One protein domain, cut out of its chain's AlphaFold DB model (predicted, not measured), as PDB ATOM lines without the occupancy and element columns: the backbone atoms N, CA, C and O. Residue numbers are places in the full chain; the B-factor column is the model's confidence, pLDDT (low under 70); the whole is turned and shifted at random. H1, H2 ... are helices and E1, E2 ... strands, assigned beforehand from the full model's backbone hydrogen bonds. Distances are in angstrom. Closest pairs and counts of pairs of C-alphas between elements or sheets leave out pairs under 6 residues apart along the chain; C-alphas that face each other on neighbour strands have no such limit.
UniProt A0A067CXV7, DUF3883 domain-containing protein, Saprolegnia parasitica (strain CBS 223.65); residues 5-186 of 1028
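What this domain is: This is residues 5 to 186 of the 1028 residues of the protein "DUF3883 domain-containing protein" of Saprolegnia parasitica (strain CBS 223.65) (UniProt A0A067CXV7). A cluster of helices makes the middle of an elongated body: H4, H7 and H8 pack on the longest helix, H5, while H6 packs on H4 and H8, and H1 crosses H4. One end holds the first residues, strand E1 and the small helices H2 and H3; the other holds the short strands E2 and E3, side by side, loops within residues 139 to 156, and the small helix H9. The printed part has 182 residues, with nine named helices and three named strands in the order E1 H1 H2 H3 H4 H5 H6 E2 H7 H8 E3 H9; E2 and E3 form a parallel sheet. The class is mostly helix, though under half of the residues, 85, are in named elements. The whole is compact, with a radius of gyration of the C-alphas of 17.9 A, and spans 57 by 31 by 28 A.

How they stand to each other: E1, residues 17 to 19, pairs with no named strand, but has short parallel pairings with residues 43 to 44 and 64 to 65. H1, residues 33 to 40, touches H4, residues 68 to 77, about perpendicular at 89 degrees; their closest C-alphas, of Val 39 and Ile 74, are 6.3 A apart. H2, residues 47 to 52, and H3, residues 55 to 60, touch no helix. H4 and H5, residues 84 to 100, form a helical hairpin at a shallow tilt of 30 degrees, opposite ways; their closest C-alphas, of Ser 68 and Leu 97, are 5.3 A apart. H5 is the hub, touching four helices. H6, residues 104 to 111, touches H4 at a shallow tilt of 15 degrees, the same way, closest at the C-alphas of Val 72 and Ile 111, 7.0 A. H7, residues 157 to 164, touches H5 at a shallow tilt of 18 degrees, closest at the C-alphas of Gly 88 and Val 159, 4.9 A. H8, residues 167 to 175, touches H5 about perpendicular at 86 degrees, closest at the C-alphas of Ala 95 and Ala 169, 5.2 A. E2, residues 136 to 138, and E3, residues 179 to 181, are parallel neighbours; N 137 and O 179, 2.8 A apart, are within hydrogen-bond range. E2, H7, H8 and E3 form a strand-helix-strand unit, two parallel strands joined through helices, with a right-handed crossover. H9, residues 183 to 186, touches no helix. Every O i to N i+4 pair is within hydrogen-bond range in H1, H2, H4, H5, H6 and H8, against 1 of 2 in H3 and 3 of 4 in H7; H9 is too short for one.

Where its parts are: E1 begins at C-alpha 17, (203.447, 276.528, 172.320). H4 is 14.2 A long and H5 24.7 A, from C-alpha 84 at (205.953, 250.453, 177.238). H9 ends at C-alpha 186, (217.662, 235.856, 192.291).

The domain as a whole: The C-alphas farthest apart, of Thr 60 and Pro 147, are 59.2 A apart. The printed part has no cut. The links E1 to H1, H6 to E2 and E2 to H7 are long. The pLDDT is under 70 at residues 21 to 33, 78 to 85, 120 to 126, 139 to 145 and 149 to 151.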
ATOM      1  N   GLN A   5     204.417 279.108 164.140       82.88
ATOM      2  CA  GLN A   5     203.868 277.841 163.678       82.88
ATOM      3  C   GLN A   5     204.138 276.745 164.720       82.88
ATOM      4  O   GLN A   5     205.198 276.739 165.350       82.88
ATOM      5  N   ASN A   6     203.199 275.817 164.905       84.25
ATOM      6  CA  ASN A   6     203.430 274.590 165.668       84.25
ATOM      7  C   ASN A   6     204.020 273.473 164.782       84.25
ATOM      8  O   ASN A   6     204.043 273.579 163.554       84.25
ATOM      9  N   THR A   7     204.479 272.385 165.396       78.31
ATOM     10  CA  THR A   7     204.971 271.167 164.716       78.31
ATOM     11  C   THR A   7     203.990 270.576 163.700       78.31
ATOM     12  O   THR A   7     204.416 270.061 162.670       78.31
ATOM     13  N   ALA A   8     202.680 270.718 163.918       76.00
ATOM     14  CA  ALA A   8     201.629 270.296 162.986       76.00
ATOM     15  C   ALA A   8     201.361 271.297 161.835       76.00
ATOM     16  O   ALA A   8     200.340 271.195 161.150       76.00
ATOM     17  N   GLY A   9     202.228 272.295 161.640       75.56
ATOM     18  CA  GLY A   9     202.141 273.276 160.557       75.56
ATOM     19  C   GLY A   9     201.066 274.358 160.736       75.56
ATOM     20  O   GLY A   9     200.860 275.163 159.827       75.56
ATOM     21  N   ARG A  10     200.381 274.419 161.885       81.81
ATOM     22  CA  ARG A  10     199.317 275.399 162.164       81.81
ATOM     23  C   ARG A  10     199.887 276.662 162.802       81.81
ATOM     24  O   ARG A  10     200.749 276.591 163.671       81.81
ATOM     25  N   TRP A  11     199.360 277.817 162.407       82.94
ATOM     26  CA  TRP A  11     199.708 279.108 163.000       82.94
ATOM     27  C   TRP A  11     198.946 279.323 164.309       82.94
ATOM     28  O   TRP A  11     197.716 279.275 164.326       82.94
ATOM     29  N   VAL A  12     199.671 279.562 165.401       83.31
ATOM     30  CA  VAL A  12     199.139 279.599 166.772       83.31
ATOM     31  C   VAL A  12     199.683 280.794 167.571       83.31
ATOM     32  O   VAL A  12     200.539 281.553 167.107       83.31
ATOM     33  N   HIS A  13     199.142 281.015 168.773       83.81
ATOM     34  CA  HIS A  13     199.612 282.083 169.657       83.81
ATOM     35  C   HIS A  13     200.911 281.658 170.371       83.81
ATOM     36  O   HIS A  13     200.969 280.525 170.854       83.81
ATOM     37  N   PRO A  14     201.928 282.525 170.524       82.06
ATOM     38  CA  PRO A  14     203.195 282.133 171.148       82.06
ATOM     39  C   PRO A  14     203.076 281.509 172.554       82.06
ATOM     40  O   PRO A  14     203.758 280.537 172.848       82.06
ATOM     41  N   THR A  15     202.136 281.951 173.397       83.06
ATOM     42  CA  THR A  15     201.912 281.344 174.731       83.06
ATOM     43  C   THR A  15     201.230 279.964 174.714       83.06
ATOM     44  O   THR A  15     201.111 279.320 175.761       83.06
ATOM     45  N   SER A  16     200.745 279.505 173.554       82.69
ATOM     46  CA  SER A  16     200.126 278.178 173.373       82.69
ATOM     47  C   SER A  16     201.117 277.097 172.929       82.69
ATOM     48  O   SER A  16     200.749 275.927 172.866       82.69
ATOM     49  N   VAL A  17     202.379 277.467 172.676       84.62
ATOM     50  CA  VAL A  17     203.447 276.528 172.320       84.62
ATOM     51  C   VAL A  17     204.515 276.426 173.404       84.62
ATOM     52  O   VAL A  17     204.862 277.413 174.055       84.62
ATOM     53  N   LEU A  18     205.052 275.219 173.570       85.44
ATOM     54  CA  LEU A  18     206.289 274.965 174.293       85.44
ATOM     55  C   LEU A  18     207.459 274.901 173.317       85.44
ATOM     56  O   LEU A  18     207.383 274.262 172.265       85.44
ATOM     57  N   ASP A  19     208.567 275.515 173.707       81.31
ATOM     58  CA  ASP A  19     209.855 275.256 173.092       81.31
ATOM     59  C   ASP A  19     210.499 274.016 173.721       81.31
ATOM     60  O   ASP A  19     210.592 273.888 174.943       81.31
ATOM     61  N   ALA A  20     210.949 273.096 172.875       70.00
ATOM     62  CA  ALA A  20     211.660 271.895 173.292       70.00
ATOM     63  C   ALA A  20     213.173 271.965 172.995       70.00
ATOM     64  O   ALA A  20     213.919 271.061 173.376       70.00
ATOM     65  N   LEU A  21     213.633 273.007 172.294       58.53
ATOM     66  CA  LEU A  21     214.979 273.077 171.730       58.53
ATOM     67  C   LEU A  21     216.032 273.340 172.825       58.53
ATOM     68  O   LEU A  21     215.880 274.260 173.623       58.53
ATOM     69  N   ASP A  22     217.039 272.453 172.849       52.94
ATOM     70  CA  ASP A  22     218.139 272.222 173.822       52.94
ATOM     71  C   ASP A  22     218.187 270.750 174.304       52.94
ATOM     72  O   ASP A  22     219.164 270.335 174.925       52.94
ATOM     73  N   LEU A  23     217.145 269.943 174.052       53.22
ATOM     74  CA  LEU A  23     217.056 268.544 174.518       53.22
ATOM     75  C   LEU A  23     217.430 267.481 173.466       53.22
ATOM     76  O   LEU A  23     217.470 266.293 173.798       53.22
ATOM     77  N   PHE A  24     217.699 267.885 172.222       51.50
ATOM     78  CA  PHE A  24     217.847 266.977 171.082       51.50
ATOM     79  C   PHE A  24     219.282 266.960 170.538       51.50
ATOM     80  O   PHE A  24     219.714 267.892 169.867       51.50
ATOM     81  N   GLY A  25     219.987 265.852 170.782       46.06
ATOM     82  CA  GLY A  25     220.625 265.163 169.655       46.06
ATOM     83  C   GLY A  25     219.543 264.412 168.867       46.06
ATOM     84  O   GLY A  25     218.433 264.256 169.381       46.06
ATOM     85  N   ASP A  26     219.853 263.954 167.655       40.53
ATOM     86  CA  ASP A  26     218.866 263.639 166.602       40.53
ATOM     87  C   ASP A  26     217.787 262.566 166.919       40.53
ATOM     88  O   ASP A  26     216.817 262.458 166.175       40.53
ATOM     89  N   ASP A  27     217.878 261.840 168.043       46.78
ATOM     90  CA  ASP A  27     216.978 260.736 168.434       46.78
ATOM     91  C   ASP A  27     216.339 260.889 169.839       46.78
ATOM     92  O   ASP A  27     216.397 259.991 170.686       46.78
ATOM     93  N   ALA A  28     215.694 262.022 170.134       45.12
ATOM     94  CA  ALA A  28     214.900 262.183 171.365       45.12
ATOM     95  C   ALA A  28     213.390 262.336 171.073       45.12
ATOM     96  O   ALA A  28     212.945 263.415 170.694       45.12
ATOM     97  N   PRO A  29     212.558 261.299 171.307       51.97
ATOM     98  CA  PRO A  29     211.109 261.420 171.170       51.97
ATOM     99  C   PRO A  29     210.506 262.159 172.368       51.97
ATOM    100  O   PRO A  29     210.583 261.693 173.510       51.97
ATOM    101  N   THR A  30     209.877 263.299 172.105       57.81
ATOM    102  CA  THR A  30     208.971 263.974 173.039       57.81
ATOM    103  C   THR A  30     207.734 263.113 173.339       57.81
ATOM    104  O   THR A  30     207.403 262.204 172.568       57.81
ATOM    105  N   PRO A  31     206.994 263.386 174.437       62.78
ATOM    106  CA  PRO A  31     205.576 263.032 174.501       62.78
ATOM    107  C   PRO A  31     204.914 263.459 173.189       62.78
ATOM    108  O   PRO A  31     205.136 264.585 172.751       62.78
ATOM    109  N   CYS A  32     204.160 262.579 172.530       67.06
ATOM    110  CA  CYS A  32     203.632 262.916 171.210       67.06
ATOM    111  C   CYS A  32     202.756 264.177 171.285       67.06
ATOM    112  O   CYS A  32     202.068 264.390 172.285       67.06
ATOM    113  N   ASP A  33     202.745 264.988 170.224       68.56
ATOM    114  CA  ASP A  33     202.022 266.269 170.158       68.56
ATOM    115  C   ASP A  33     200.568 266.161 170.636       68.56
ATOM    116  O   ASP A  33     200.029 267.083 171.241       68.56
ATOM    117  N   LYS A  34     199.944 265.000 170.396       70.88
ATOM    118  CA  LYS A  34     198.621 264.662 170.915       70.88
ATOM    119  C   LYS A  34     198.584 264.619 172.448       70.88
ATOM    120  O   LYS A  34     197.749 265.290 173.027       70.88
ATOM    121  N   VAL A  35     199.477 263.882 173.112       73.06
ATOM    122  CA  VAL A  35     199.516 263.798 174.586       73.06
ATOM    123  C   VAL A  35     199.859 265.145 175.222       73.06
ATOM    124  O   VAL A  35     199.274 265.486 176.246       73.06
ATOM    125  N   LEU A  36     200.751 265.942 174.618       76.75
ATOM    126  CA  LEU A  36     201.026 267.290 175.127       76.75
ATOM    127  C   LEU A  36     199.786 268.195 175.023       76.75
ATOM    128  O   LEU A  36     199.458 268.894 175.983       76.75
ATOM    129  N   ARG A  37     199.067 268.146 173.898       77.12
ATOM    130  CA  ARG A  37     197.839 268.921 173.694       77.12
ATOM    131  C   ARG A  37     196.707 268.459 174.609       77.12
ATOM    132  O   ARG A  37     196.069 269.297 175.233       77.12
ATOM    133  N   ASP A  38     196.495 267.149 174.708       77.12
ATOM    134  CA  ASP A  38     195.401 266.532 175.465       77.12
ATOM    135  C   ASP A  38     195.580 266.684 176.992       77.12
ATOM    136  O   ASP A  38     194.588 266.670 177.716       77.12
ATOM    137  N   VAL A  39     196.820 266.819 177.496       78.56
ATOM    138  CA  VAL A  39     197.116 266.880 178.946       78.56
ATOM    139  C   VAL A  39     197.607 268.250 179.426       78.56
ATOM    140  O   VAL A  39     197.316 268.634 180.553       78.56
ATOM    141  N   CYS A  40     198.361 268.995 178.615       78.94
ATOM    142  CA  CYS A  40     198.927 270.293 179.008       78.94
ATOM    143  C   CYS A  40     198.295 271.490 178.282       78.94
ATOM    144  O   CYS A  40     198.686 272.621 178.566       78.94
ATOM    145  N   GLU A  41     197.374 271.267 177.337       81.75
ATOM    146  CA  GLU A  41     196.803 272.304 176.460       81.75
ATOM    147  C   GLU A  41     197.876 273.125 175.706       81.75
ATOM    148  O   GLU A  41     197.701 274.313 175.419       81.75
ATOM    149  N   LYS A  42     199.014 272.490 175.379       83.00
ATOM    150  CA  LYS A  42     200.120 273.086 174.611       83.00
ATOM    151  C   LYS A  42     200.460 272.265 173.373       83.00
ATOM    152  O   LYS A  42     200.378 271.042 173.386       83.00
ATOM    153  N   ASP A  43     200.931 272.951 172.340       83.31
ATOM    154  CA  ASP A  43     201.607 272.347 171.189       83.31
ATOM    155  C   ASP A  43     203.133 272.525 171.286       83.31
ATOM    156  O   ASP A  43     203.618 273.330 172.078       83.31
ATOM    157  N   TYR A  44     203.913 271.835 170.450       84.94
ATOM    158  CA  TYR A  44     205.332 272.160 170.273       84.94
ATOM    159  C   TYR A  44     205.529 273.275 169.239       84.94
ATOM    160  O   TYR A  44     204.877 273.298 168.193       84.94
ATOM    161  N   LEU A  45     206.456 274.194 169.519       84.38
ATOM    162  CA  LEU A  45     206.924 275.203 168.569       84.38
ATOM    163  C   LEU A  45     207.624 274.523 167.380       84.38
ATOM    164  O   LEU A  45     208.456 273.638 167.573       84.38
ATOM    165  N   HIS A  46     207.324 274.949 166.151       82.94
ATOM    166  CA  HIS A  46     207.943 274.379 164.953       82.94
ATOM    167  C   HIS A  46     209.479 274.571 164.973       82.94
ATOM    168  O   HIS A  46     209.933 275.686 165.260       82.94
ATOM    169  N   PRO A  47     210.299 273.554 164.628       77.06
ATOM    170  CA  PRO A  47     211.754 273.612 164.805       77.06
ATOM    171  C   PRO A  47     212.435 274.812 164.136       77.06
ATOM    172  O   PRO A  47     213.294 275.441 164.748       77.06
ATOM    173  N   SER A  48     212.007 275.201 162.928       75.94
ATOM    174  CA  SER A  48     212.560 276.381 162.240       75.94
ATOM    175  C   SER A  48     212.284 277.697 162.977       75.94
ATOM    176  O   SER A  48     213.152 278.564 163.018       75.94
ATOM    177  N   PHE A  49     211.116 277.841 163.615       75.88
ATOM    178  CA  PHE A  49     210.814 278.999 164.460       75.88
ATOM    179  C   PHE A  49     211.615 278.961 165.757       75.88
ATOM    180  O   PHE A  49     212.097 280.000 166.204       75.88
ATOM    181  N   SER A  50     211.797 277.781 166.353       75.56
ATOM    182  CA  SER A  50     212.619 277.665 167.554       75.56
ATOM    183  C   SER A  50     214.096 277.981 167.289       75.56
ATOM    184  O   SER A  50     214.718 278.662 168.101       75.56
ATOM    185  N   ALA A  51     214.646 277.576 166.142       73.88
ATOM    186  CA  ALA A  51     216.011 277.922 165.746       73.88
ATOM    187  C   ALA A  51     216.182 279.419 165.416       73.88
ATOM    188  O   ALA A  51     217.255 279.978 165.630       73.88
ATOM    189  N   TRP A  52     215.137 280.079 164.904       77.00
ATOM    190  CA  TRP A  52     215.189 281.488 164.493       77.00
ATOM    191  C   TRP A  52     214.977 282.483 165.648       77.00
ATOM    192  O   TRP A  52     215.507 283.594 165.619       77.00
ATOM    193  N   LEU A  53     214.214 282.105 166.678       76.88
ATOM    194  CA  LEU A  53     213.915 282.966 167.827       76.88
ATOM    195  C   LEU A  53     214.996 282.852 168.916       76.88
ATOM    196  O   LEU A  53     215.256 281.771 169.443       76.88
ATOM    197  N   SER A  54     215.575 283.983 169.332       77.94
ATOM    198  CA  SER A  54     216.538 283.995 170.443       77.94
ATOM    199  C   SER A  54     215.881 283.607 171.787       77.94
ATOM    200  O   SER A  54     214.682 283.841 171.973       77.94
ATOM    201  N   PRO A  55     216.636 283.082 172.775       75.75
ATOM    202  CA  PRO A  55     216.101 282.759 174.108       75.75
ATOM    203  C   PRO A  55     215.505 283.957 174.864       75.75
ATOM    204  O   PRO A  55     214.711 283.797 175.789       75.75
ATOM    205  N   GLU A  56     215.891 285.179 174.495       77.62
ATOM    206  CA  GLU A  56     215.282 286.416 174.986       77.62
ATOM    207  C   GLU A  56     213.938 286.677 174.303       77.62
ATOM    208  O   GLU A  56     212.927 286.820 174.984       77.62
ATOM    209  N   MET A  57     213.896 286.595 172.968       76.44
ATOM    210  CA  MET A  57     212.670 286.748 172.181       76.44
ATOM    211  C   MET A  57     211.597 285.725 172.583       76.44
ATOM    212  O   MET A  57     210.433 286.082 172.743       76.44
ATOM    213  N   LYS A  58     211.984 284.463 172.817       82.81
ATOM    214  CA  LYS A  58     211.084 283.400 173.299       82.81
ATOM    215  C   LYS A  58     210.438 283.761 174.641       82.81
ATOM    216  O   LYS A  58     209.219 283.654 174.770       82.81
ATOM    217  N   ARG A  59     211.227 284.275 175.598       79.12
ATOM    218  CA  ARG A  59     210.727 284.767 176.896       79.12
ATOM    219  C   ARG A  59     209.787 285.964 176.730       79.12
ATOM    220  O   ARG A  59     208.714 285.958 177.324       79.12
ATOM    221  N   THR A  60     210.134 286.949 175.897       81.19
ATOM    222  CA  THR A  60     209.286 288.129 175.632       81.19
ATOM    223  C   THR A  60     207.962 287.764 174.952       81.19
ATOM    224  O   THR A  60     206.934 288.362 175.252       81.19
ATOM    225  N   LEU A  61     207.962 286.753 174.080       81.19
ATOM    226  CA  LEU A  61     206.755 286.206 173.451       81.19
ATOM    227  C   LEU A  61     205.944 285.281 174.384       81.19
ATOM    228  O   LEU A  61     204.854 284.848 174.015       81.19
ATOM    229  N   GLY A  62     206.447 284.960 175.580       81.00
ATOM    230  CA  GLY A  62     205.789 284.051 176.523       81.00
ATOM    231  C   GLY A  62     205.791 282.579 176.092       81.00
ATOM    232  O   GLY A  62     204.969 281.803 176.581       81.00
ATOM    233  N   ILE A  63     206.702 282.192 175.194       85.00
ATOM    234  CA  ILE A  63     206.958 280.795 174.823       85.00
ATOM    235  C   ILE A  63     207.734 280.155 175.979       85.00
ATOM    236  O   ILE A  63     208.837 280.592 176.314       85.00
ATOM    237  N   GLN A  64     207.159 279.131 176.608       83.94
ATOM    238  CA  GLN A  64     207.787 278.437 177.736       83.94
ATOM    239  C   GLN A  64     208.672 277.288 177.250       83.94
ATOM    240  O   GLN A  64     208.322 276.600 176.297       83.94
ATOM    241  N   ALA A  65     209.790 277.038 177.932       80.94
ATOM    242  CA  ALA A  65     210.572 275.825 177.712       80.94
ATOM    243  C   ALA A  65     209.878 274.596 178.333       80.94
ATOM    244  O   ALA A  65     209.211 274.700 179.369       80.94
ATOM    245  N   LEU A  66     210.066 273.419 177.732       83.81
ATOM    246  CA  LEU A  66     209.674 272.142 178.332       83.81
ATOM    247  C   LEU A  66     210.403 271.943 179.677       83.81
ATOM    248  O   LEU A  66     211.608 272.170 179.770       83.81
ATOM    249  N   SER A  67     209.672 271.516 180.710       85.56
ATOM    250  CA  SER A  67     210.166 271.438 182.093       85.56
ATOM    251  C   SER A  67     209.740 270.142 182.784       85.56
ATOM    252  O   SER A  67     208.802 269.466 182.342       85.56
ATOM    253  N   SER A  68     210.399 269.796 183.890       84.75
ATOM    254  CA  SER A  68     210.064 268.607 184.680       84.75
ATOM    255  C   SER A  68     208.623 268.654 185.193       84.75
ATOM    256  O   SER A  68     207.945 267.633 185.164       84.75
ATOM    257  N   ALA A  69     208.105 269.833 185.559       83.69
ATOM    258  CA  ALA A  69     206.723 270.010 186.008       83.69
ATOM    259  C   ALA A  69     205.693 269.604 184.936       83.69
ATOM    260  O   ALA A  69     204.720 268.917 185.254       83.69
ATOM    261  N   HIS A  70     205.937 269.950 183.665       83.81
ATOM    262  CA  HIS A  70     205.098 269.516 182.545       83.81
ATOM    263  C   HIS A  70     205.120 267.983 182.391       83.81
ATOM    264  O   HIS A  70     204.067 267.357 182.275       83.81
ATOM    265  N   LEU A  71     206.298 267.353 182.481       83.62
ATOM    266  CA  LEU A  71     206.417 265.892 182.388       83.62
ATOM    267  C   LEU A  71     205.854 265.146 183.613       83.62
ATOM    268  O   LEU A  71     205.291 264.067 183.447       83.62
ATOM    269  N   VAL A  72     205.931 265.711 184.824       84.69
ATOM    270  CA  VAL A  72     205.264 265.171 186.026       84.69
ATOM    271  C   VAL A  72     203.745 265.237 185.880       84.69
ATOM    272  O   VAL A  72     203.060 264.303 186.296       84.69
ATOM    273  N   HIS A  73     203.205 266.311 185.294       84.00
ATOM    274  CA  HIS A  73     201.770 266.408 185.033       84.00
ATOM    275  C   HIS A  73     201.315 265.352 184.017       84.00
ATOM    276  O   HIS A  73     200.353 264.636 184.285       84.00
ATOM    277  N   ILE A  74     202.068 265.160 182.926       80.62
ATOM    278  CA  ILE A  74     201.833 264.069 181.966       80.62
ATOM    279  C   ILE A  74     201.873 262.708 182.671       80.62
ATOM    280  O   ILE A  74     200.887 261.980 182.624       80.62
ATOM    281  N   ALA A  75     202.943 262.401 183.412       78.62
ATOM    282  CA  ALA A  75     203.095 261.129 184.124       78.62
ATOM    283  C   ALA A  75     201.966 260.842 185.134       78.62
ATOM    284  O   ALA A  75     201.601 259.685 185.327       78.62
ATOM    285  N   LYS A  76     201.394 261.874 185.772       81.44
ATOM    286  CA  LYS A  76     200.248 261.738 186.690       81.44
ATOM    287  C   LYS A  76     198.917 261.497 185.966       81.44
ATOM    288  O   LYS A  76     198.041 260.857 186.543       81.44
ATOM    289  N   SER A  77     198.774 261.982 184.734       76.94
ATOM    290  CA  SER A  77     197.526 261.927 183.960       76.94
ATOM    291  C   SER A  77     197.461 260.755 182.964       76.94
ATOM    292  O   SER A  77     196.370 260.285 182.646       76.94
ATOM    293  N   THR A  78     198.595 260.232 182.482       65.88
ATOM    294  CA  THR A  78     198.640 259.138 181.490       65.88
ATOM    295  C   THR A  78     198.954 257.772 182.114       65.88
ATOM    296  O   THR A  78     200.086 257.310 182.045       65.88
ATOM    297  N   ASN A  79     197.943 257.084 182.659       61.41
ATOM    298  CA  ASN A  79     198.072 255.692 183.147       61.41
ATOM    299  C   ASN A  79     197.758 254.607 182.088       61.41
ATOM    300  O   ASN A  79     197.963 253.425 182.351       61.41
ATOM    301  N   SER A  80     197.202 254.971 180.926       58.94
ATOM    302  CA  SER A  80     196.709 254.009 179.915       58.94
ATOM    303  C   SER A  80     196.906 254.443 178.453       58.94
ATOM    304  O   SER A  80     196.484 253.741 177.539       58.94
ATOM    305  N   LEU A  81     197.533 255.601 178.215       59.19
ATOM    306  CA  LEU A  81     197.616 256.246 176.893       59.19
ATOM    307  C   LEU A  81     198.959 256.037 176.166       59.19
ATOM    308  O   LEU A  81     199.135 256.527 175.052       59.19
ATOM    309  N   LEU A  82     199.920 255.349 176.788       66.81
ATOM    310  CA  LEU A  82     201.303 255.241 176.315       66.81
ATOM    311  C   LEU A  82     201.741 253.772 176.207       66.81
ATOM    312  O   LEU A  82     201.406 252.951 177.056       66.81
ATOM    313  N   SER A  83     202.542 253.441 175.192       68.62
ATOM    314  CA  SER A  83     203.196 252.127 175.089       68.62
ATOM    315  C   SER A  83     204.319 251.966 176.125       68.62
ATOM    316  O   SER A  83     204.783 252.953 176.702       68.62
ATOM    317  N   ILE A  84     204.813 250.738 176.337       67.81
ATOM    318  CA  ILE A  84     205.953 250.453 177.238       67.81
ATOM    319  C   ILE A  84     207.168 251.327 176.879       67.81
ATOM    320  O   ILE A  84     207.708 252.032 177.731       67.81
ATOM    321  N   ALA A  85     207.533 251.365 175.594       67.75
ATOM    322  CA  ALA A  85     208.642 252.179 175.098       67.75
ATOM    323  C   ALA A  85     208.429 253.689 175.325       67.75
ATOM    324  O   ALA A  85     209.391 254.428 175.525       67.75
ATOM    325  N   SER A  86     207.182 254.170 175.307       73.25
ATOM    326  CA  SER A  86     206.871 255.574 175.594       73.25
ATOM    327  C   SER A  86     206.918 255.908 177.089       73.25
ATOM    328  O   SER A  86     207.352 257.007 177.422       73.25
ATOM    329  N   HIS A  87     206.576 254.973 177.983       75.88
ATOM    330  CA  HIS A  87     206.786 255.141 179.428       75.88
ATOM    331  C   HIS A  87     208.280 255.237 179.779       75.88
ATOM    332  O   HIS A  87     208.677 256.153 180.500       75.88
ATOM    333  N   GLY A  88     209.123 254.364 179.210       74.94
ATOM    334  CA  GLY A  88     210.579 254.431 179.399       74.94
ATOM    335  C   GLY A  88     211.184 255.761 178.933       74.94
ATOM    336  O   GLY A  88     211.926 256.410 179.672       74.94
ATOM    337  N   ARG A  89     210.783 256.243 177.749       77.19
ATOM    338  CA  ARG A  89     211.238 257.543 177.225       77.19
ATOM    339  C   ARG A  89     210.774 258.718 178.080       77.19
ATOM    340  O   ARG A  89     211.584 259.596 178.378       77.19
ATOM    341  N   LEU A  90     209.513 258.718 178.520       79.31
ATOM    342  CA  LEU A  90     208.980 259.725 179.445       79.31
ATOM    343  C   LEU A  90     209.798 259.763 180.745       79.31
ATOM    344  O   LEU A  90     210.156 260.845 181.210       79.31
ATOM    345  N   PHE A  91     210.160 258.595 181.283       83.00
ATOM    346  CA  PHE A  91     211.004 258.471 182.470       83.00
ATOM    347  C   PHE A  91     212.408 259.065 182.270       83.00
ATOM    348  O   PHE A  91     212.863 259.872 183.083       83.00
ATOM    349  N   VAL A  92     213.095 258.711 181.177       81.94
ATOM    350  CA  VAL A  92     214.447 259.220 180.883       81.94
ATOM    351  C   VAL A  92     214.443 260.734 180.663       81.94
ATOM    352  O   VAL A  92     215.320 261.425 181.184       81.94
ATOM    353  N   GLN A  93     213.454 261.273 179.943       79.56
ATOM    354  CA  GLN A  93     213.337 262.720 179.728       79.56
ATOM    355  C   GLN A  93     213.024 263.469 181.027       79.56
ATOM    356  O   GLN A  93     213.623 264.513 181.293       79.56
ATOM    357  N   LEU A  94     212.163 262.908 181.881       85.00
ATOM    358  CA  LEU A  94     211.885 263.456 183.206       85.00
ATOM    359  C   LEU A  94     213.150 263.509 184.075       85.00
ATOM    360  O   LEU A  94     213.426 264.544 184.679       85.00
ATOM    361  N   ALA A  95     213.955 262.443 184.083       85.12
ATOM    362  CA  ALA A  95     215.225 262.408 184.807       85.12
ATOM    363  C   ALA A  95     216.234 263.450 184.284       85.12
ATOM    364  O   ALA A  95     216.880 264.137 185.078       85.12
ATOM    365  N   ARG A  96     216.353 263.605 182.955       83.75
ATOM    366  CA  ARG A  96     217.234 264.603 182.318       83.75
ATOM    367  C   ARG A  96     216.817 266.035 182.660       83.75
ATOM    368  O   ARG A  96     217.668 266.830 183.058       83.75
ATOM    369  N   LEU A  97     215.526 266.357 182.564       84.19
ATOM    370  CA  LEU A  97     215.004 267.685 182.908       84.19
ATOM    371  C   LEU A  97     215.134 267.989 184.403       84.19
ATOM    372  O   LEU A  97     215.648 269.047 184.757       84.19
ATOM    373  N   ALA A  98     214.779 267.047 185.279       85.12
ATOM    374  CA  ALA A  98     214.935 267.222 186.723       85.12
ATOM    375  C   ALA A  98     216.409 267.413 187.136       85.12
ATOM    376  O   ALA A  98     216.707 268.161 188.068       85.12
ATOM    377  N   HIS A  99     217.350 266.783 186.425       85.12
ATOM    378  CA  HIS A  99     218.783 267.013 186.612       85.12
ATOM    379  C   HIS A  99     219.219 268.406 186.133       85.12
ATOM    380  O   HIS A  99     219.878 269.123 186.887       85.12
ATOM    381  N   ARG A 100     218.799 268.831 184.931       82.06
ATOM    382  CA  ARG A 100     219.086 270.171 184.379       82.06
ATOM    383  C   ARG A 100     218.559 271.295 185.279       82.06
ATOM    384  O   ARG A 100     219.260 272.274 185.514       82.06
ATOM    385  N   GLU A 101     217.352 271.131 185.809       85.31
ATOM    386  CA  GLU A 101     216.688 272.071 186.724       85.31
ATOM    387  C   GLU A 101     217.214 272.008 188.170       85.31
ATOM    388  O   GLU A 101     216.800 272.812 189.002       85.31
ATOM    389  N   ARG A 102     218.116 271.064 188.488       83.94
ATOM    390  CA  ARG A 102     218.596 270.769 189.855       83.94
ATOM    391  C   ARG A 102     217.463 270.431 190.843       83.94
ATOM    392  O   ARG A 102     217.597 270.642 192.044       83.94
ATOM    393  N   SER A 103     216.361 269.876 190.339       86.19
ATOM    394  CA  SER A 103     215.123 269.573 191.069       86.19
ATOM    395  C   SER A 103     214.916 268.073 191.341       86.19
ATOM    396  O   SER A 103     213.861 267.680 191.840       86.19
ATOM    397  N   THR A 104     215.912 267.223 191.052       86.31
ATOM    398  CA  THR A 104     215.830 265.744 191.098       86.31
ATOM    399  C   THR A 104     215.157 265.167 192.339       86.31
ATOM    400  O   THR A 104     214.284 264.321 192.191       86.31
ATOM    401  N   THR A 105     215.504 265.607 193.549       84.94
ATOM    402  CA  THR A 105     214.909 265.088 194.796       84.94
ATOM    403  C   THR A 105     213.438 265.481 194.956       84.94
ATOM    404  O   THR A 105     212.614 264.647 195.328       84.94
ATOM    405  N   ALA A 106     213.082 266.722 194.616       85.75
ATOM    406  CA  ALA A 106     211.703 267.206 194.663       85.75
ATOM    407  C   ALA A 106     210.819 266.524 193.603       85.75
ATOM    408  O   ALA A 106     209.674 266.169 193.880       85.75
ATOM    409  N   VAL A 107     211.355 266.299 192.399       86.12
ATOM    410  CA  VAL A 107     210.664 265.579 191.320       86.12
ATOM    411  C   VAL A 107     210.526 264.091 191.657       86.12
ATOM    412  O   VAL A 107     209.443 263.538 191.480       86.12
ATOM    413  N   ALA A 108     211.571 263.461 192.206       85.06
ATOM    414  CA  ALA A 108     211.558 262.069 192.661       85.06
ATOM    415  C   ALA A 108     210.423 261.810 193.668       85.06
ATOM    416  O   ALA A 108     209.604 260.915 193.457       85.06
ATOM    417  N   ALA A 109     210.307 262.650 194.703       84.19
ATOM    418  CA  ALA A 109     209.226 262.560 195.687       84.19
ATOM    419  C   ALA A 109     207.829 262.724 195.052       84.19
ATOM    420  O   ALA A 109     206.890 262.016 195.409       84.19
ATOM    421  N   GLN A 110     207.683 263.611 194.059       85.31
ATOM    422  CA  GLN A 110     206.404 263.828 193.371       85.31
ATOM    423  C   GLN A 110     205.949 262.670 192.470       85.31
ATOM    424  O   GLN A 110     204.759 262.625 192.138       85.31
ATOM    425  N   ILE A 111     206.854 261.774 192.059       85.19
ATOM    426  CA  ILE A 111     206.538 260.612 191.208       85.19
ATOM    427  C   ILE A 111     206.622 259.263 191.931       85.19
ATOM    428  O   ILE A 111     206.214 258.255 191.363       85.19
ATOM    429  N   GLN A 112     207.090 259.223 193.180       82.75
ATOM    430  CA  GLN A 112     207.304 257.987 193.946       82.75
ATOM    431  C   GLN A 112     206.045 257.101 194.082       82.75
ATOM    432  O   GLN A 112     206.136 255.875 194.177       82.75
ATOM    433  N   HIS A 113     204.858 257.715 194.041       82.12
ATOM    434  CA  HIS A 113     203.557 257.036 194.089       82.12
ATOM    435  C   HIS A 113     202.811 257.013 192.740       82.12
ATOM    436  O   HIS A 113     201.676 256.546 192.671       82.12
ATOM    437  N   VAL A 114     203.431 257.501 191.663       83.56
ATOM    438  CA  VAL A 114     202.870 257.487 190.305       83.56
ATOM    439  C   VAL A 114     203.204 256.150 189.640       83.56
ATOM    440  O   VAL A 114     204.322 255.652 189.762       83.56
ATOM    441  N   ARG A 115     202.239 255.547 188.939       81.50
ATOM    442  CA  ARG A 115     202.420 254.268 188.232       81.50
ATOM    443  C   ARG A 115     203.141 254.487 186.899       81.50
ATOM    444  O   ARG A 115     202.536 254.426 185.839       81.50
ATOM    445  N   LEU A 116     204.434 254.790 186.970       80.06
ATOM    446  CA  LEU A 116     205.253 255.162 185.810       80.06
ATOM    447  C   LEU A 116     206.147 254.018 185.298       80.06
ATOM    448  O   LEU A 116     206.623 254.080 184.167       80.06
ATOM    449  N   LEU A 117     206.398 252.990 186.116       81.62
ATOM    450  CA  LEU A 117     207.380 251.941 185.826       81.62
ATOM    451  C   LEU A 117     206.698 250.698 185.228       81.62
ATOM    452  O   LEU A 117     205.966 250.023 185.953       81.62
ATOM    453  N   PRO A 118     206.915 250.352 183.946       80.62
ATOM    454  CA  PRO A 118     206.380 249.119 183.380       80.62
ATOM    455  C   PRO A 118     207.173 247.903 183.871       80.62
ATOM    456  O   PRO A 118     208.408 247.909 183.864       80.62
ATOM    457  N   LEU A 119     206.457 246.855 184.276       79.38
ATOM    458  CA  LEU A 119     207.048 245.581 184.678       79.38
ATOM    459  C   LEU A 119     207.243 244.633 183.486       79.38
ATOM    460  O   LEU A 119     206.555 244.730 182.470       79.38
ATOM    461  N   ALA A 120     208.165 243.684 183.633       69.75
ATOM    462  CA  ALA A 120     208.321 242.554 182.728       69.75
ATOM    463  C   ALA A 120     207.231 241.503 183.010       69.75
ATOM    464  O   ALA A 120     207.271 240.806 184.021       69.75
ATOM    465  N   VAL A 121     206.258 241.386 182.105       63.47
ATOM    466  CA  VAL A 121     205.213 240.348 182.117       63.47
ATOM    467  C   VAL A 121     205.267 239.581 180.795       63.47
ATOM    468  O   VAL A 121     205.650 240.133 179.766       63.47
ATOM    469  N   ALA A 122     204.896 238.300 180.814       53.38
ATOM    470  CA  ALA A 122     204.771 237.498 179.603       53.38
ATOM    471  C   ALA A 122     203.537 237.936 178.783       53.38
ATOM    472  O   ALA A 122     202.418 237.510 179.061       53.38
ATOM    473  N   GLY A 123     203.757 238.794 177.781       54.25
ATOM    474  CA  GLY A 123     202.737 239.320 176.864       54.25
ATOM    475  C   GLY A 123     202.641 240.853 176.873       54.25
ATOM    476  O   GLY A 123     203.105 241.506 177.802       54.25
ATOM    477  N   ASP A 124     201.996 241.432 175.854       51.75
ATOM    478  CA  ASP A 124     201.898 242.892 175.624       51.75
ATOM    479  C   ASP A 124     201.049 243.674 176.660       51.75
ATOM    480  O   ASP A 124     200.767 244.864 176.496       51.75
ATOM    481  N   THR A 125     200.619 243.042 177.754       55.88
ATOM    482  CA  THR A 125     199.815 243.685 178.802       55.88
ATOM    483  C   THR A 125     200.673 244.553 179.720       55.88
ATOM    484  O   THR A 125     201.452 244.049 180.530       55.88
ATOM    485  N   THR A 126     200.492 245.872 179.653       59.66
ATOM    486  CA  THR A 126     201.284 246.844 180.419       59.66
ATOM    487  C   THR A 126     200.853 246.935 181.888       59.66
ATOM    488  O   THR A 126     199.966 247.719 182.240       59.66
ATOM    489  N   THR A 127     201.497 246.184 182.784       72.06
ATOM    490  CA  THR A 127     201.351 246.397 184.233       72.06
ATOM    491  C   THR A 127     202.315 247.490 184.704       72.06
ATOM    492  O   THR A 127     203.535 247.369 184.607       72.06
ATOM    493  N   LEU A 128     201.754 248.595 185.203       77.44
ATOM    494  CA  LEU A 128     202.518 249.736 185.711       77.44
ATOM    495  C   LEU A 128     202.612 249.687 187.241       77.44
ATOM    496  O   LEU A 128     201.598 249.736 187.945       77.44
ATOM    497  N   ALA A 129     203.840 249.632 187.746       79.94
ATOM    498  CA  ALA A 129     204.179 249.665 189.159       79.94
ATOM    499  C   ALA A 129     204.495 251.088 189.643       79.94
ATOM    500  O   ALA A 129     204.893 251.968 188.872       79.94
ATOM    501  N   THR A 130     204.332 251.314 190.947       81.56
ATOM    502  CA  THR A 130     204.812 252.534 191.609       81.56
ATOM    503  C   THR A 130     206.271 252.353 192.040       81.56
ATOM    504  O   THR A 130     206.625 251.269 192.508       81.56
ATOM    505  N   PRO A 131     207.121 253.392 191.978       76.69
ATOM    506  CA  PRO A 131     208.482 253.337 192.527       76.69
ATOM    507  C   PRO A 131     208.566 252.946 194.014       76.69
ATOM    508  O   PRO A 131     209.577 252.412 194.450       76.69
ATOM    509  N   ALA A 132     207.494 253.171 194.785       73.38
ATOM    510  CA  ALA A 132     207.363 252.725 196.175       73.38
ATOM    511  C   ALA A 132     207.106 251.211 196.364       73.38
ATOM    512  O   ALA A 132     207.159 250.728 197.495       73.38
ATOM    513  N   SER A 133     206.776 250.463 195.305       74.25
ATOM    514  CA  SER A 133     206.661 248.995 195.362       74.25
ATOM    515  C   SER A 133     208.033 248.324 195.203       74.25
ATOM    516  O   SER A 133     209.004 248.981 194.836       74.25
ATOM    517  N   ASN A 134     208.152 247.027 195.517       79.12
ATOM    518  CA  ASN A 134     209.423 246.288 195.428       79.12
ATOM    519  C   ASN A 134     209.785 245.969 193.963       79.12
ATOM    520  O   ASN A 134     209.842 244.805 193.574       79.12
ATOM    521  N   VAL A 135     210.019 247.010 193.162       80.81
ATOM    522  CA  VAL A 135     210.450 246.913 191.765       80.81
ATOM    523  C   VAL A 135     211.962 246.733 191.711       80.81
ATOM    524  O   VAL A 135     212.710 247.493 192.337       80.81
ATOM    525  N   PHE A 136     212.412 245.755 190.931       80.62
ATOM    526  CA  PHE A 136     213.821 245.418 190.789       80.62
ATOM    527  C   PHE A 136     214.352 245.753 189.390       80.62
ATOM    528  O   PHE A 136     213.743 245.429 188.369       80.62
ATOM    529  N   LEU A 137     215.521 246.390 189.361       79.12
ATOM    530  CA  LEU A 137     216.336 246.629 188.179       79.12
ATOM    531  C   LEU A 137     217.378 245.500 188.075       79.12
ATOM    532  O   LEU A 137     218.237 245.415 188.960       79.12
ATOM    533  N   PRO A 138     217.355 244.677 187.011       71.50
ATOM    534  CA  PRO A 138     218.437 243.740 186.727       71.50
ATOM    535  C   PRO A 138     219.780 244.476 186.636       71.50
ATOM    536  O   PRO A 138     219.908 245.433 185.865       71.50
ATOM    537  N   THR A 139     220.777 244.062 187.421       69.44
ATOM    538  CA  THR A 139     222.160 244.541 187.229       69.44
ATOM    539  C   THR A 139     222.849 243.831 186.073       69.44
ATOM    540  O   THR A 139     223.681 244.444 185.406       69.44
ATOM    541  N   ASP A 140     222.442 242.588 185.813       65.62
ATOM    542  CA  ASP A 140     223.018 241.686 184.819       65.62
ATOM    543  C   ASP A 140     221.939 241.247 183.813       65.62
ATOM    544  O   ASP A 140     220.742 241.483 184.010       65.62
ATOM    545  N   VAL A 141     222.349 240.588 182.726       60.09
ATOM    546  CA  VAL A 141     221.415 240.032 181.736       60.09
ATOM    547  C   VAL A 141     220.730 238.792 182.318       60.09
ATOM    548  O   VAL A 141     221.290 237.699 182.308       60.09
ATOM    549  N   VAL A 142     219.502 238.956 182.812       58.97
ATOM    550  CA  VAL A 142     218.665 237.830 183.254       58.97
ATOM    551  C   VAL A 142     218.151 237.069 182.020       58.97
ATOM    552  O   VAL A 142     217.582 237.704 181.126       58.97
ATOM    553  N   PRO A 143     218.307 235.730 181.942       58.56
ATOM    554  CA  PRO A 143     217.779 234.930 180.838       58.56
ATOM    555  C   PRO A 143     216.270 235.128 180.627       58.56
ATOM    556  O   PRO A 143     215.501 235.200 181.584       58.56
ATOM    557  N   THR A 144     215.829 235.150 179.365       54.59
ATOM    558  CA  THR A 144     214.450 235.489 178.945       54.59
ATOM    559  C   THR A 144     213.347 234.568 179.477       54.59
ATOM    560  O   THR A 144     212.169 234.896 179.354       54.59
ATOM    561  N   THR A 145     213.697 233.424 180.067       63.31
ATOM    562  CA  THR A 145     212.764 232.456 180.660       63.31
ATOM    563  C   THR A 145     213.212 232.106 182.076       63.31
ATOM    564  O   THR A 145     213.934 231.133 182.297       63.31
ATOM    565  N   MET A 146     212.799 232.922 183.042       71.12
ATOM    566  CA  MET A 146     213.089 232.698 184.454       71.12
ATOM    567  C   MET A 146     211.979 231.846 185.117       71.12
ATOM    568  O   MET A 146     210.795 232.165 184.972       71.12
ATOM    569  N   PRO A 147     212.308 230.782 185.874       70.62
ATOM    570  CA  PRO A 147     211.327 230.005 186.622       70.62
ATOM    571  C   PRO A 147     210.757 230.851 187.766       70.62
ATOM    572  O   PRO A 147     211.479 231.609 188.419       70.62
ATOM    573  N   PHE A 148     209.449 230.733 188.005       73.25
ATOM    574  CA  PHE A 148     208.713 231.539 188.993       73.25
ATOM    575  C   PHE A 148     208.763 233.069 188.730       73.25
ATOM    576  O   PHE A 148     208.662 233.866 189.667       73.25
ATOM    577  N   ALA A 149     208.921 233.493 187.465       64.56
ATOM    578  CA  ALA A 149     209.032 234.904 187.064       64.56
ATOM    579  C   ALA A 149     207.808 235.770 187.407       64.56
ATOM    580  O   ALA A 149     207.964 236.944 187.729       64.56
ATOM    581  N   SER A 150     206.598 235.200 187.375       61.19
ATOM    582  CA  SER A 150     205.321 235.905 187.601       61.19
ATOM    583  C   SER A 150     205.181 236.570 188.975       61.19
ATOM    584  O   SER A 150     204.227 237.309 189.205       61.19
ATOM    585  N   GLU A 151     206.103 236.291 189.896       66.62
ATOM    586  CA  GLU A 151     206.072 236.758 191.282       66.62
ATOM    587  C   GLU A 151     207.190 237.758 191.625       66.62
ATOM    588  O   GLU A 151     207.209 238.284 192.738       66.62
ATOM    589  N   ILE A 152     208.087 238.080 190.681       72.12
ATOM    590  CA  ILE A 152     209.068 239.165 190.837       72.12
ATOM    591  C   ILE A 152     208.658 240.361 189.980       72.12
ATOM    592  O   ILE A 152     208.458 240.254 188.773       72.12
ATOM    593  N   GLN A 153     208.617 241.543 190.594       75.56
ATOM    594  CA  GLN A 153     208.368 242.811 189.905       75.56
ATOM    595  C   GLN A 153     209.654 243.325 189.229       75.56
ATOM    596  O   GLN A 153     210.240 244.322 189.647       75.56
ATOM    597  N   LEU A 154     210.123 242.620 188.195       76.94
ATOM    598  CA  LEU A 154     211.231 243.072 187.345       76.94
ATOM    599  C   LEU A 154     210.790 244.242 186.456       76.94
ATOM    600  O   LEU A 154     209.671 244.242 185.946       76.94
ATOM    601  N   LEU A 155     211.673 245.213 186.224       78.06
ATOM    602  CA  LEU A 155     211.450 246.282 185.243       78.06
ATOM    603  C   LEU A 155     211.474 245.732 183.799       78.06
ATOM    604  O   LEU A 155     212.246 244.826 183.489       78.06
ATOM    605  N   ALA A 156     210.651 246.284 182.902       78.19
ATOM    606  CA  ALA A 156     210.586 245.842 181.505       78.19
ATOM    607  C   ALA A 156     211.931 246.039 180.749       78.19
ATOM    608  O   ALA A 156     212.508 247.129 180.836       78.19
ATOM    609  N   PRO A 157     212.400 245.064 179.932       75.31
ATOM    610  CA  PRO A 157     213.729 245.106 179.297       75.31
ATOM    611  C   PRO A 157     214.013 246.368 178.470       75.31
ATOM    612  O   PRO A 157     215.058 246.994 178.631       75.31
ATOM    613  N   SER A 158     213.038 246.814 177.670       72.44
ATOM    614  CA  SER A 158     213.147 248.038 176.855       72.44
ATOM    615  C   SER A 158     213.342 249.327 177.668       72.44
ATOM    616  O   SER A 158     213.787 250.338 177.126       72.44
ATOM    617  N   VAL A 159     213.023 249.317 178.967       76.12
ATOM    618  CA  VAL A 159     213.309 250.432 179.881       76.12
ATOM    619  C   VAL A 159     214.678 250.251 180.538       76.12
ATOM    620  O   VAL A 159     215.400 251.233 180.692       76.12
ATOM    621  N   CYS A 160     215.089 249.019 180.854       77.56
ATOM    622  CA  CYS A 160     216.442 248.720 181.332       77.56
ATOM    623  C   CYS A 160     217.521 249.215 180.353       77.56
ATOM    624  O   CYS A 160     218.442 249.909 180.782       77.56
ATOM    625  N   GLU A 161     217.367 248.954 179.051       75.94
ATOM    626  CA  GLU A 161     218.260 249.456 177.989       75.94
ATOM    627  C   GLU A 161     218.372 250.992 178.007       75.94
ATOM    628  O   GLU A 161     219.465 251.563 178.014       75.94
ATOM    629  N   GLN A 162     217.231 251.684 178.091       74.81
ATOM    630  CA  GLN A 162     217.165 253.151 178.102       74.81
ATOM    631  C   GLN A 162     217.786 253.764 179.372       74.81
ATOM    632  O   GLN A 162     218.399 254.835 179.312       74.81
ATOM    633  N   LEU A 163     217.665 253.081 180.518       77.62
ATOM    634  CA  LEU A 163     218.319 253.462 181.773       77.62
ATOM    635  C   LEU A 163     219.833 253.217 181.733       77.62
ATOM    636  O   LEU A 163     220.588 254.055 182.224       77.62
ATOM    637  N   GLN A 164     220.292 252.114 181.137       74.19
ATOM    638  CA  GLN A 164     221.719 251.838 180.943       74.19
ATOM    639  C   GLN A 164     222.374 252.896 180.042       74.19
ATOM    640  O   GLN A 164     223.440 253.408 180.382       74.19
ATOM    641  N   ALA A 165     221.699 253.307 178.964       76.00
ATOM    642  CA  ALA A 165     222.173 254.345 178.046       76.00
ATOM    643  C   ALA A 165     222.219 255.769 178.650       76.00
ATOM    644  O   ALA A 165     222.818 256.666 178.061       76.00
ATOM    645  N   THR A 166     221.584 256.021 179.804       78.81
ATOM    646  CA  THR A 166     221.569 257.348 180.448       78.81
ATOM    647  C   THR A 166     221.887 257.235 181.950       78.81
ATOM    648  O   THR A 166     220.968 257.047 182.752       78.81
ATOM    649  N   PRO A 167     223.144 257.447 182.395       81.00
ATOM    650  CA  PRO A 167     223.528 257.269 183.803       81.00
ATOM    651  C   PRO A 167     222.755 258.179 184.773       81.00
ATOM    652  O   PRO A 167     222.451 257.770 185.893       81.00
ATOM    653  N   ILE A 168     222.349 259.373 184.324       81.75
ATOM    654  CA  ILE A 168     221.470 260.290 185.073       81.75
ATOM    655  C   ILE A 168     220.103 259.641 185.359       81.75
ATOM    656  O   ILE A 168     219.585 259.754 186.468       81.75
ATOM    657  N   ALA A 169     219.529 258.924 184.387       82.88
ATOM    658  CA  ALA A 169     218.246 258.244 184.544       82.88
ATOM    659  C   ALA A 169     218.365 257.004 185.441       82.88
ATOM    660  O   ALA A 169     217.491 256.778 186.275       82.88
ATOM    661  N   ARG A 170     219.474 256.252 185.355       84.12
ATOM    662  CA  ARG A 170     219.775 255.153 186.290       84.12
ATOM    663  C   ARG A 170     219.898 255.648 187.735       84.12
ATOM    664  O   ARG A 170     219.279 255.069 188.622       84.12
ATOM    665  N   ALA A 171     220.636 256.733 187.976       83.75
ATOM    666  CA  ALA A 171     220.752 257.332 189.309       83.75
ATOM    667  C   ALA A 171     219.391 257.822 189.842       83.75
ATOM    668  O   ALA A 171     219.067 257.617 191.010       83.75
ATOM    669  N   PHE A 172     218.564 258.408 188.972       86.19
ATOM    670  CA  PHE A 172     217.207 258.838 189.306       86.19
ATOM    671  C   PHE A 172     216.262 257.660 189.620       86.19
ATOM    672  O   PHE A 172     215.472 257.760 190.554       86.19
ATOM    673  N   ALA A 173     216.380 256.525 188.916       84.50
ATOM    674  CA  ALA A 173     215.615 255.304 189.194       84.50
ATOM    675  C   ALA A 173     215.938 254.693 190.571       84.50
ATOM    676  O   ALA A 173     215.028 254.285 191.294       84.50
ATOM    677  N   LEU A 174     217.213 254.690 190.971       84.75
ATOM    678  CA  LEU A 174     217.613 254.270 192.318       84.75
ATOM    679  C   LEU A 174     217.068 255.232 193.392       84.75
ATOM    680  O   LEU A 174     216.579 254.790 194.428       84.75
ATOM    681  N   LEU A 175     217.085 256.545 193.123       84.94
ATOM    682  CA  LEU A 175     216.624 257.583 194.055       84.94
ATOM    683  C   LEU A 175     215.117 257.507 194.377       84.94
ATOM    684  O   LEU A 175     214.717 257.863 195.482       84.94
ATOM    685  N   ILE A 176     214.283 257.048 193.439       85.06
ATOM    686  CA  ILE A 176     212.824 256.912 193.635       85.06
ATOM    687  C   ILE A 176     212.391 255.597 194.307       85.06
ATOM    688  O   ILE A 176     211.219 255.476 194.659       85.06
ATOM    689  N   GLY A 177     213.303 254.632 194.491       78.31
ATOM    690  CA  GLY A 177     213.034 253.378 195.208       78.31
ATOM    691  C   GLY A 177     213.252 252.075 194.427       78.31
ATOM    692  O   GLY A 177     213.091 251.007 195.017       78.31
ATOM    693  N   VAL A 178     213.650 252.120 193.148       84.31
ATOM    694  CA  VAL A 178     213.947 250.895 192.378       84.31
ATOM    695  C   VAL A 178     215.225 250.248 192.915       84.31
ATOM    696  O   VAL A 178     216.261 250.904 193.026       84.31
ATOM    697  N   LYS A 179     215.170 248.954 193.239       81.44
ATOM    698  CA  LYS A 179     216.288 248.221 193.855       81.44
ATOM    699  C   LYS A 179     217.131 247.507 192.793       81.44
ATOM    700  O   LYS A 179     216.549 246.883 191.911       81.44
ATOM    701  N   PRO A 180     218.474 247.539 192.854       79.06
ATOM    702  CA  PRO A 180     219.292 246.654 192.031       79.06
ATOM    703  C   PRO A 180     219.103 245.198 192.484       79.06
ATOM    704  O   PRO A 180     218.900 244.946 193.672       79.06
ATOM    705  N   MET A 181     219.185 244.249 191.554       76.69
ATOM    706  CA  MET A 181     219.178 242.818 191.862       76.69
ATOM    707  C   MET A 181     220.063 242.058 190.871       76.69
ATOM    708  O   MET A 181     219.893 242.215 189.657       76.69
ATOM    709  N   SER A 182     220.987 241.244 191.391       76.12
ATOM    710  CA  SER A 182     221.856 240.394 190.574       76.12
ATOM    711  C   SER A 182     221.222 239.039 190.276       76.12
ATOM    712  O   SER A 182     220.299 238.581 190.960       76.12
ATOM    713  N   THR A 183     221.765 238.351 189.274       74.44
ATOM    714  CA  THR A 183     221.341 236.983 188.931       74.44
ATOM    715  C   THR A 183     221.636 235.991 190.069       74.44
ATOM    716  O   THR A 183     220.892 235.031 190.274       74.44
ATOM    717  N   THR A 184     222.672 236.254 190.872       75.25
ATOM    718  CA  THR A 184     223.029 235.451 192.053       75.25
ATOM    719  C   THR A 184     222.030 235.636 193.198       75.25
ATOM    720  O   THR A 184     221.628 234.649 193.817       75.25
ATOM    721  N   ASP A 185     221.570 236.868 193.446       76.88
ATOM    722  CA  ASP A 185     220.556 237.153 194.475       76.88
ATOM    723  C   ASP A 185     219.222 236.482 194.129       76.88
ATOM    724  O   ASP A 185     218.600 235.839 194.977       76.88
ATOM    725  N   VAL A 186     218.819 236.571 192.855       79.00
ATOM    726  CA  VAL A 186     217.662 235.856 192.291       79.00
ATOM    727  C   VAL A 186     217.754 234.355 192.558       79.00
ATOM    728  O   VAL A 186     216.784 233.730 193.003       79.00
TER     729      VAL A 186